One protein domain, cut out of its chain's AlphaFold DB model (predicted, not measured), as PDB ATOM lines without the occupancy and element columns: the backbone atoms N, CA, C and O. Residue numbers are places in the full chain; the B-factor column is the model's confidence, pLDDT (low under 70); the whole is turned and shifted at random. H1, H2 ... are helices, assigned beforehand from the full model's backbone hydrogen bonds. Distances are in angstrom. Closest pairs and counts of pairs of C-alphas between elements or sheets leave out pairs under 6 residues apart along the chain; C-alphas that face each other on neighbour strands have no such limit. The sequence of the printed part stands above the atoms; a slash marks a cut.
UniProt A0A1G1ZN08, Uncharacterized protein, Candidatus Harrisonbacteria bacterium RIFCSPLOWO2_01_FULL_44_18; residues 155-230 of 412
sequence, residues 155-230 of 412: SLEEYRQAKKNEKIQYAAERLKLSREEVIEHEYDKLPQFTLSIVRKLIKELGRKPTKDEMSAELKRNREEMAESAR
ATOM      1  N   SER A 155     199.950 198.070 142.473       92.81
ATOM      2  CA  SER A 155     201.279 198.507 142.049       92.81
ATOM      3  C   SER A 155     202.310 197.398 142.312       92.81
ATOM      4  O   SER A 155     202.111 196.509 143.145       92.81
ATOM      5  N   LEU A 156     203.442 197.437 141.600       92.56
ATOM      6  CA  LEU A 156     204.510 196.447 141.781       92.56
ATOM      7  C   LEU A 156     205.024 196.413 143.231       92.56
ATOM      8  O   LEU A 156     205.309 195.338 143.755       92.56
ATOM      9  N   GLU A 157     205.112 197.575 143.878       95.25
ATOM     10  CA  GLU A 157     205.588 197.692 145.257       95.25
ATOM     11  C   GLU A 157     204.581 197.109 146.255       95.25
ATOM     12  O   GLU A 157     204.945 196.285 147.098       95.25
ATOM     13  N   GLU A 158     203.294 197.434 146.102       95.00
ATOM     14  CA  GLU A 158     202.224 196.844 146.916       95.00
ATOM     15  C   GLU A 158     202.172 195.325 146.753       95.00
ATOM     16  O   GLU A 158     202.049 194.600 147.741       95.00
ATOM     17  N   TYR A 159     202.324 194.823 145.524       95.12
ATOM     18  CA  TYR A 159     202.378 193.389 145.262       95.12
ATOM     19  C   TYR A 159     203.571 192.723 145.954       95.12
ATOM     20  O   TYR A 159     203.402 191.689 146.603       95.12
ATOM     21  N   ARG A 160     204.774 193.300 145.855       93.94
ATOM     22  CA  ARG A 160     205.976 192.760 146.509       93.94
ATOM     23  C   ARG A 160     205.823 192.726 148.024       93.94
ATOM     24  O   ARG A 160     206.164 191.716 148.647       93.94
ATOM     25  N   GLN A 161     205.252 193.777 148.604       94.56
ATOM     26  CA  GLN A 161     204.987 193.844 150.034       94.56
ATOM     27  C   GLN A 161     203.916 192.831 150.466       94.56
ATOM     28  O   GLN A 161     204.108 192.120 151.456       94.56
ATOM     29  N   ALA A 162     202.826 192.694 149.706       93.06
ATOM     30  CA  ALA A 162     201.791 191.692 149.951       93.06
ATOM     31  C   ALA A 162     202.354 190.266 149.857       93.06
ATOM     32  O   ALA A 162     202.195 189.484 150.789       93.06
ATOM     33  N   LYS A 163     203.113 189.951 148.800       93.19
ATOM     34  CA  LYS A 163     203.792 188.659 148.603       93.19
ATOM     35  C   LYS A 163     204.740 188.332 149.759       93.19
ATOM     36  O   LYS A 163     204.787 187.190 150.214       93.19
ATOM     37  N   LYS A 164     205.495 189.319 150.252       92.38
ATOM     38  CA  LYS A 164     206.363 189.161 151.427       92.38
ATOM     39  C   LYS A 164     205.542 188.869 152.686       92.38
ATOM     40  O   LYS A 164     205.858 187.933 153.416       92.38
ATOM     41  N   ASN A 165     204.466 189.617 152.917       93.69
ATOM     42  CA  ASN A 165     203.580 189.407 154.060       93.69
ATOM     43  C   ASN A 165     202.900 188.033 154.035       93.69
ATOM     44  O   ASN A 165     202.883 187.369 155.068       93.69
ATOM     45  N   GLU A 166     202.418 187.592 152.870       92.44
ATOM     46  CA  GLU A 166     201.833 186.264 152.652       92.44
ATOM     47  C   GLU A 166     202.838 185.151 152.974       92.44
ATOM     48  O   GLU A 166     202.504 184.201 153.679       92.44
ATOM     49  N   LYS A 167     204.095 185.274 152.519       93.25
ATOM     50  CA  LYS A 167     205.157 184.300 152.829       93.25
ATOM     51  C   LYS A 167     205.465 184.224 154.321       93.25
ATOM     52  O   LYS A 167     205.595 183.126 154.858       93.25
ATOM     53  N   ILE A 168     205.560 185.376 154.985       94.69
ATOM     54  CA  ILE A 168     205.803 185.447 156.429       94.69
ATOM     55  C   ILE A 168     204.640 184.809 157.194       94.69
ATOM     56  O   ILE A 168     204.869 183.988 158.078       94.69
ATOM     57  N   GLN A 169     203.399 185.152 156.839       94.06
ATOM     58  CA  GLN A 169     202.208 184.586 157.467       94.06
ATOM     59  C   GLN A 169     202.152 183.067 157.274       94.06
ATOM     60  O   GLN A 169     201.996 182.329 158.244       94.06
ATOM     61  N   TYR A 170     202.364 182.593 156.046       92.69
ATOM     62  CA  TYR A 170     202.389 181.167 155.738       92.69
ATOM     63  C   TYR A 170     203.453 180.423 156.559       92.69
ATOM     64  O   TYR A 170     203.173 179.367 157.127       92.69
ATOM     65  N   ALA A 171     204.669 180.968 156.657       92.88
ATOM     66  CA  ALA A 171     205.731 180.375 157.462       92.88
ATOM     67  C   ALA A 171     205.392 180.383 158.963       92.88
ATOM     68  O   ALA A 171     205.586 179.363 159.623       92.88
ATOM     69  N   ALA A 172     204.824 181.471 159.488       93.69
ATOM     70  CA  ALA A 172     204.407 181.578 160.888       93.69
ATOM     71  C   ALA A 172     203.345 180.527 161.239       93.69
ATOM     72  O   ALA A 172     203.520 179.756 162.184       93.69
ATOM     73  N   GLU A 173     202.295 180.414 160.423       92.19
ATOM     74  CA  GLU A 173     201.238 179.412 160.587       92.19
ATOM     75  C   GLU A 173     201.785 177.983 160.468       92.19
ATOM     76  O   GLU A 173     201.436 177.088 161.248       92.19
ATOM     77  N   ARG A 174     202.680 177.746 159.501       91.44
ATOM     78  CA  ARG A 174     203.225 176.411 159.248       91.44
ATOM     79  C   ARG A 174     204.162 175.954 160.358       91.44
ATOM     80  O   ARG A 174     204.088 174.780 160.738       91.44
ATOM     81  N   LEU A 175     205.013 176.843 160.860       91.88
ATOM     82  CA  LEU A 175     206.006 176.557 161.897       91.88
ATOM     83  C   LEU A 175     205.460 176.729 163.319       91.88
ATOM     84  O   LEU A 175     206.068 176.209 164.248       91.88
ATOM     85  N   LYS A 176     204.295 177.375 163.481       91.81
ATOM     86  CA  LYS A 176     203.722 177.793 164.772       91.81
ATOM     87  C   LYS A 176     204.653 178.730 165.553       91.81
ATOM     88  O   LYS A 176     204.834 178.559 166.755       91.81
ATOM     89  N   LEU A 177     205.246 179.688 164.850       92.00
ATOM     90  CA  LEU A 177     206.148 180.699 165.408       92.00
ATOM     91  C   LEU A 177     205.527 182.091 165.297       92.00
ATOM     92  O   LEU A 177     204.590 182.293 164.520       92.00
ATOM     93  N   SER A 178     206.062 183.053 166.052       94.31
ATOM     94  CA  SER A 178     205.675 184.454 165.881       94.31
ATOM     95  C   SER A 178     206.165 185.004 164.535       94.31
ATOM     96  O   SER A 178     207.079 184.471 163.896       94.31
ATOM     97  N   ARG A 179     205.556 186.108 164.095       95.81
ATOM     98  CA  ARG A 179     205.974 186.822 162.885       95.81
ATOM     99  C   ARG A 179     207.427 187.294 162.986       95.81
ATOM    100  O   ARG A 179     208.181 187.177 162.023       95.81
ATOM    101  N   GLU A 180     207.805 187.816 164.145       95.00
ATOM    102  CA  GLU A 180     209.140 188.329 164.449       95.00
ATOM    103  C   GLU A 180     210.174 187.208 164.373       95.00
ATOM    104  O   GLU A 180     211.216 187.385 163.751       95.00
ATOM    105  N   GLU A 181     209.854 186.027 164.906       91.25
ATOM    106  CA  GLU A 181     210.740 184.866 164.842       91.25
ATOM    107  C   GLU A 181     210.932 184.353 163.411       91.25
ATOM    108  O   GLU A 181     212.029 183.954 163.031       91.25
ATOM    109  N   VAL A 182     209.886 184.369 162.584       92.62
ATOM    110  CA  VAL A 182     210.009 183.987 161.168       92.62
ATOM    111  C   VAL A 182     210.950 184.929 160.421       92.62
ATOM    112  O   VAL A 182     211.751 184.461 159.613       92.62
ATOM    113  N   ILE A 183     210.858 186.233 160.692       92.38
ATOM    114  CA  ILE A 183     211.698 187.257 160.058       92.38
ATOM    115  C   ILE A 183     213.142 187.159 160.562       92.38
ATOM    116  O   ILE A 183     214.065 187.176 159.753       92.38
ATOM    117  N   GLU A 184     213.335 187.030 161.877       91.88
ATOM    118  CA  GLU A 184     214.652 186.909 162.516       91.88
ATOM    119  C   GLU A 184     215.445 185.720 161.953       91.88
ATOM    120  O   GLU A 184     216.639 185.840 161.683       91.88
ATOM    121  N   HIS A 185     214.772 184.588 161.723       88.19
ATOM    122  CA  HIS A 185     215.393 183.355 161.223       88.19
ATOM    123  C   HIS A 185     215.276 183.185 159.699       88.19
ATOM    124  O   HIS A 185     215.635 182.135 159.165       88.19
ATOM    125  N   GLU A 186     214.794 184.212 158.991       91.25
ATOM    126  CA  GLU A 186     214.624 184.251 157.530       91.25
ATOM    127  C   GLU A 186     213.811 183.076 156.949       91.25
ATOM    128  O   GLU A 186     214.006 182.659 155.800       91.25
ATOM    129  N   TYR A 187     212.884 182.509 157.727       90.56
ATOM    130  CA  TYR A 187     212.093 181.355 157.292       90.56
ATOM    131  C   TYR A 187     211.122 181.699 156.153       90.56
ATOM    132  O   TYR A 187     210.743 180.815 155.387       90.56
ATOM    133  N   ASP A 188     210.775 182.974 155.968       89.44
ATOM    134  CA  ASP A 188     209.973 183.468 154.840       89.44
ATOM    135  C   ASP A 188     210.690 183.350 153.481       89.44
ATOM    136  O   ASP A 188     210.047 183.363 152.424       89.44
ATOM    137  N   LYS A 189     212.021 183.209 153.494       88.38
ATOM    138  CA  LYS A 189     212.845 183.019 152.293       88.38
ATOM    139  C   LYS A 189     212.982 181.549 151.894       88.38
ATOM    140  O   LYS A 189     213.441 181.263 150.786       88.38
ATOM    141  N   LEU A 190     212.595 180.617 152.765       86.31
ATOM    142  CA  LEU A 190     212.720 179.187 152.498       86.31
ATOM    143  C   LEU A 190     211.610 178.683 151.556       86.31
ATOM    144  O   LEU A 190     210.463 179.128 151.640       86.31
ATOM    145  N   PRO A 191     211.908 177.711 150.674       84.88
ATOM    146  CA  PRO A 191     210.877 177.019 149.909       84.88
ATOM    147  C   PRO A 191     209.843 176.338 150.819       84.88
ATOM    148  O   PRO A 191     210.192 175.785 151.864       84.88
ATOM    149  N   GLN A 192     208.578 176.284 150.391       81.44
ATOM    150  CA  GLN A 192     207.482 175.721 151.200       81.44
ATOM    151  C   GLN A 192     207.736 174.274 151.653       81.44
ATOM    152  O   GLN A 192     207.444 173.925 152.796       81.44
ATOM    153  N   PHE A 193     208.332 173.440 150.791       79.38
ATOM    154  CA  PHE A 193     208.677 172.056 151.137       79.38
ATOM    155  C   PHE A 193     209.762 171.967 152.223       79.38
ATOM    156  O   PHE A 193     209.862 170.956 152.903       79.38
ATOM    157  N   THR A 194     210.587 173.004 152.401       86.75
ATOM    158  CA  THR A 194     211.615 173.038 153.450       86.75
ATOM    159  C   THR A 194     211.002 173.352 154.815       86.75
ATOM    160  O   THR A 194     211.481 172.857 155.829       86.75
ATOM    161  N   LEU A 195     209.892 174.095 154.870       89.06
ATOM    162  CA  LEU A 195     209.238 174.455 156.135       89.06
ATOM    163  C   LEU A 195     208.711 173.237 156.914       89.06
ATOM    164  O   LEU A 195     208.671 173.268 158.143       89.06
ATOM    165  N   SER A 196     208.329 172.145 156.242       87.31
ATOM    166  CA  SER A 196     207.960 170.901 156.937       87.31
ATOM    167  C   SER A 196     209.152 170.278 157.666       87.31
ATOM    168  O   SER A 196     208.991 169.802 158.790       87.31
ATOM    169  N   ILE A 197     210.339 170.340 157.062       88.69
ATOM    170  CA  ILE A 197     211.594 169.858 157.647       88.69
ATOM    171  C   ILE A 197     211.967 170.720 158.850       88.69
ATOM    172  O   ILE A 197     212.225 170.189 159.925       88.69
ATOM    173  N   VAL A 198     211.903 172.047 158.708       91.25
ATOM    174  CA  VAL A 198     212.154 172.977 159.821       91.25
ATOM    175  C   VAL A 198     211.222 172.684 160.993       91.25
ATOM    176  O   VAL A 198     211.675 172.550 162.125       91.25
ATOM    177  N   ARG A 199     209.924 172.496 160.732       91.31
ATOM    178  CA  ARG A 199     208.947 172.153 161.774       91.31
ATOM    179  C   ARG A 199     209.278 170.838 162.483       91.31
ATOM    180  O   ARG A 199     209.116 170.758 163.700       91.31
ATOM    181  N   LYS A 200     209.697 169.809 161.737       90.75
ATOM    182  CA  LYS A 200     210.129 168.518 162.299       90.75
ATOM    183  C   LYS A 200     211.323 168.725 163.233       90.75
ATOM    184  O   LYS A 200     211.244 168.342 164.396       90.75
ATOM    185  N   LEU A 201     212.354 169.424 162.761       92.19
ATOM    186  CA  LEU A 201     213.562 169.695 163.538       92.19
ATOM    187  C   LEU A 201     213.281 170.523 164.798       92.19
ATOM    188  O   LEU A 201     213.792 170.188 165.859       92.19
ATOM    189  N   ILE A 202     212.418 171.545 164.728       92.38
ATOM    190  CA  ILE A 202     212.005 172.316 165.917       92.38
ATOM    191  C   ILE A 202     211.380 171.395 166.972       92.38
ATOM    192  O   ILE A 202     211.673 171.521 168.162       92.38
ATOM    193  N   LYS A 203     210.530 170.453 166.544       92.25
ATOM    194  CA  LYS A 203     209.866 169.505 167.444       92.25
ATOM    195  C   LYS A 203     210.849 168.507 168.064       92.25
ATOM    196  O   LYS A 203     210.696 168.174 169.232       92.25
ATOM    197  N   GLU A 204     211.814 168.021 167.288       92.81
ATOM    198  CA  GLU A 204     212.795 167.021 167.733       92.81
ATOM    199  C   GLU A 204     213.875 167.622 168.636       92.81
ATOM    200  O   GLU A 204     214.237 167.026 169.645       92.81
ATOM    201  N   LEU A 205     214.361 168.816 168.300       91.12
ATOM    202  CA  LEU A 205     215.439 169.481 169.030       91.12
ATOM    203  C   LEU A 205     214.930 170.290 170.230       91.12
ATOM    204  O   LEU A 205     215.723 170.659 171.093       91.12
ATOM    205  N   GLY A 206     213.640 170.641 170.259       88.38
ATOM    206  CA  GLY A 206     213.076 171.566 171.250       88.38
ATOM    207  C   GLY A 206     213.626 172.996 171.142       88.38
ATOM    208  O   GLY A 206     213.395 173.817 172.026       88.38
ATOM    209  N   ARG A 207     214.362 173.300 170.068       88.94
ATOM    210  CA  ARG A 207     214.960 174.604 169.766       88.94
ATOM    211  C   ARG A 207     214.957 174.863 168.263       88.94
ATOM    212  O   ARG A 207     214.716 173.962 167.462       88.94
ATOM    213  N   LYS A 208     215.282 176.096 167.878       86.06
ATOM    214  CA  LYS A 208     215.436 176.480 166.472       86.06
ATOM    215  C   LYS A 208     216.641 175.738 165.853       86.06
ATOM    216  O   LYS A 208     217.708 175.704 166.482       86.06
ATOM    217  N   PRO A 209     216.482 175.107 164.674       87.12
ATOM    218  CA  PRO A 209     217.569 174.400 164.007       87.12
ATOM    219  C   PRO A 209     218.570 175.376 163.385       87.12
ATOM    220  O   PRO A 209     218.193 176.439 162.886       87.12
ATOM    221  N   THR A 210     219.846 174.998 163.372       87.06
ATOM    222  CA  THR A 210     220.890 175.738 162.655       87.06
ATOM    223  C   THR A 210     220.796 175.497 161.142       87.06
ATOM    224  O   THR A 210     220.153 174.551 160.676       87.06
ATOM    225  N   LYS A 211     221.461 176.344 160.340       83.56
ATOM    226  CA  LYS A 211     221.529 176.166 158.875       83.56
ATOM    227  C   LYS A 211     222.142 174.816 158.476       83.56
ATOM    228  O   LYS A 211     221.684 174.210 157.504       83.56
ATOM    229  N   ASP A 212     223.105 174.323 159.246       86.06
ATOM    230  CA  ASP A 212     223.773 173.046 158.984       86.06
ATOM    231  C   ASP A 212     222.858 171.854 159.286       86.06
ATOM    232  O   ASP A 212     222.770 170.927 158.483       86.06
ATOM    233  N   GLU A 213     222.097 171.914 160.384       88.81
ATOM    234  CA  GLU A 213     221.108 170.889 160.746       88.81
ATOM    235  C   GLU A 213     220.004 170.777 159.688       88.81
ATOM    236  O   GLU A 213     219.662 169.676 159.249       88.81
ATOM    237  N   MET A 214     219.499 171.919 159.207       88.00
ATOM    238  CA  MET A 214     218.533 171.945 158.104       88.00
ATOM    239  C   MET A 214     219.119 171.348 156.818       88.00
ATOM    240  O   MET A 214     218.437 170.602 156.114       88.00
ATOM    241  N   SER A 215     220.380 171.660 156.508       85.31
ATOM    242  CA  SER A 215     221.056 171.177 155.299       85.31
ATOM    243  C   SER A 215     221.306 169.666 155.340       85.31
ATOM    244  O   SER A 215     221.104 168.986 154.331       85.31
ATOM    245  N   ALA A 216     221.689 169.128 156.500       88.75
ATOM    246  CA  ALA A 216     221.888 167.696 156.704       88.75
ATOM    247  C   ALA A 216     220.577 166.908 156.543       88.75
ATOM    248  O   ALA A 216     220.540 165.909 155.824       88.75
ATOM    249  N   GLU A 217     219.483 167.391 157.137       88.31
ATOM    250  CA  GLU A 217     218.176 166.730 157.042       88.31
ATOM    251  C   GLU A 217     217.573 166.831 155.630       88.31
ATOM    252  O   GLU A 217     216.958 165.888 155.133       88.31
ATOM    253  N   LEU A 218     217.792 167.948 154.924       85.81
ATOM    254  CA  LEU A 218     217.443 168.074 153.504       85.81
ATOM    255  C   LEU A 218     218.181 167.054 152.632       85.81
ATOM    256  O   LEU A 218     217.583 166.498 151.708       85.81
ATOM    257  N   LYS A 219     219.473 166.822 152.899       86.81
ATOM    258  CA  LYS A 219     220.274 165.829 152.174       86.81
ATOM    259  C   LYS A 219     219.736 164.418 152.415       86.81
ATOM    260  O   LYS A 219     219.464 163.722 151.442       86.81
ATOM    261  N   ARG A 220     219.484 164.058 153.678       86.69
ATOM    262  CA  ARG A 220     218.903 162.762 154.062       86.69
ATOM    263  C   ARG A 220     217.555 162.511 153.378       86.69
ATOM    264  O   ARG A 220     217.396 161.501 152.706       86.69
ATOM    265  N   ASN A 221     216.628 163.471 153.442       82.50
ATOM    266  CA  ASN A 221     215.318 163.344 152.786       82.50
ATOM    267  C   ASN A 221     215.432 163.141 151.266       82.50
ATOM    268  O   ASN A 221     214.648 162.402 150.680       82.50
ATOM    269  N   ARG A 222     216.393 163.795 150.599       80.06
ATOM    270  CA  ARG A 222     216.614 163.592 149.156       80.06
ATOM    271  C   ARG A 222     217.134 162.195 148.839       80.06
ATOM    272  O   ARG A 222     216.723 161.633 147.829       80.06
ATOM    273  N   GLU A 223     218.032 161.669 149.665       80.69
ATOM    274  CA  GLU A 223     218.568 160.313 149.517       80.69
ATOM    275  C   GLU A 223     217.457 159.271 149.714       80.69
ATOM    276  O   GLU A 223     217.266 158.428 148.841       80.69
ATOM    277  N   GLU A 224     216.633 159.418 150.756       79.56
ATOM    278  CA  GLU A 224     215.466 158.554 151.007       79.56
ATOM    279  C   GLU A 224     214.435 158.618 149.869       79.56
ATOM    280  O   GLU A 224     213.935 157.590 149.410       79.56
ATOM    281  N   MET A 225     214.128 159.818 149.356       73.81
ATOM    282  CA  MET A 225     213.237 159.970 148.200       73.81
ATOM    283  C   MET A 225     213.808 159.310 146.942       73.81
ATOM    284  O   MET A 225     213.055 158.701 146.184       73.81
ATOM    285  N   ALA A 226     215.116 159.427 146.702       71.69
ATOM    286  CA  ALA A 226     215.769 158.807 145.552       71.69
ATOM    287  C   ALA A 226     215.778 157.275 145.653       71.69
ATOM    288  O   ALA A 226     215.607 156.599 144.642       71.69
ATOM    289  N   GLU A 227     215.954 156.727 146.854       71.88
ATOM    290  CA  GLU A 227     215.889 155.287 147.109       71.88
ATOM    291  C   GLU A 227     214.458 154.747 146.966       71.88
ATOM    292  O   GLU A 227     214.241 153.746 146.285       71.88
ATOM    293  N   SER A 228     213.466 155.466 147.498       67.25
ATOM    294  CA  SER A 228     212.044 155.150 147.322       67.25
ATOM    295  C   SER A 228     211.614 155.210 145.850       67.25
ATOM    296  O   SER A 228     210.956 154.305 145.348       67.25
ATOM    297  N   ALA A 229     212.065 156.215 145.095       62.62
ATOM    298  CA  ALA A 229     211.769 156.313 143.665       62.62
ATOM    299  C   ALA A 229     212.348 155.145 142.843       62.62
ATOM    300  O   ALA A 229     211.787 154.798 141.809       62.62
ATOM    301  N   ARG A 230     213.447 154.521 143.294       63.09
ATOM    302  CA  ARG A 230     214.034 153.335 142.644       63.09
ATOM    303  C   ARG A 230     213.281 152.040 142.952       63.09
ATOM    304  O   ARG A 230     213.453 151.075 142.215       63.09
TER     305      ARG A 230
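AT A GLANCE: This is residues 155 to 230 of the 412 residues of an uncharacterized protein of Candidatus Harrisonbacteria bacterium RIFCSPLOWO2_01_FULL_44_18 (UniProt A0A1G1ZN08). Two long helices, H1 and H4, reach outward as the legs of a wide, open V, and H3 stands between them, touching the last residues of H1 and an early part of H4. The short helix H2 packs on H1 near the joint, while residues 155 to 163 and 222 to 230 stick out free at the two tips of the V. The printed part has 76 residues with four named helices in the order H1, H2, H3, H4 and no named strand, and its class is all helix. The whole is loose, with a radius of gyration of the C-alphas of 14.4 A, and elongated, spanning 47 by 30 by 19 A.

HOW THE PARTS SIT: Begin with H1, residues 156 to 175, which shares the greatest helix length of 20 residues with H4, residues 211 to 230. At residues 168 to 172 alone, H1 touches H2, residues 179 to 184; the closest C-alphas are those of Ala 172 and Arg 179, 5.8 A apart, and the lines are about perpendicular at 82 degrees. At residues 171 to 175 alone, H1 touches H3, residues 192 to 205; the closest C-alphas, of Leu 175 and Arg 199, are 5.3 A apart. H1 and H3 run the same way at a steep tilt of 35.3 degrees, only just steep. Look next at residues 214 to 218, with which alone H4 touches H3; the closest C-alphas are those of Val 198 and Met 214, 6.7 A apart. H3 and H4 run opposite ways at a steep tilt of 65 degrees. H1 and H4 are apart, as are H2 and H4, and H2 and H3. In H1, H2 and H4 every O i to N i+4 pair is within hydrogen-bond range; in H3 8 of 10 are.

IN THESE COORDINATES: Find C-alpha 156 at (204.510, 196.447, 141.781); from there H1 runs 28.3 A to C-alpha 175 at (206.006, 176.557, 161.897). H2 follows from residue 179 to 184. Find C-alpha 192 at (207.482, 175.721, 151.200), where H3 begins its 20.5 A to C-alpha 205. H4 then runs 29.0 A from C-alpha 211 to C-alpha 230 at (214.034, 153.335, 142.644).

THE WHOLE: The C-alphas farthest apart are those of Ser 155 and Arg 230, at 46.9 A. Without the stretches that stand free, the body has 58 residues and spans 31 by 21 by 15 A. The printed part has no cut. The links from H1 to H2 and from H3 to H4 are tight, that from H2 to H3 is short, and no link is long. The mean pLDDT of the printed part is 88.2; look at residues 228 to 230 for the values under 70.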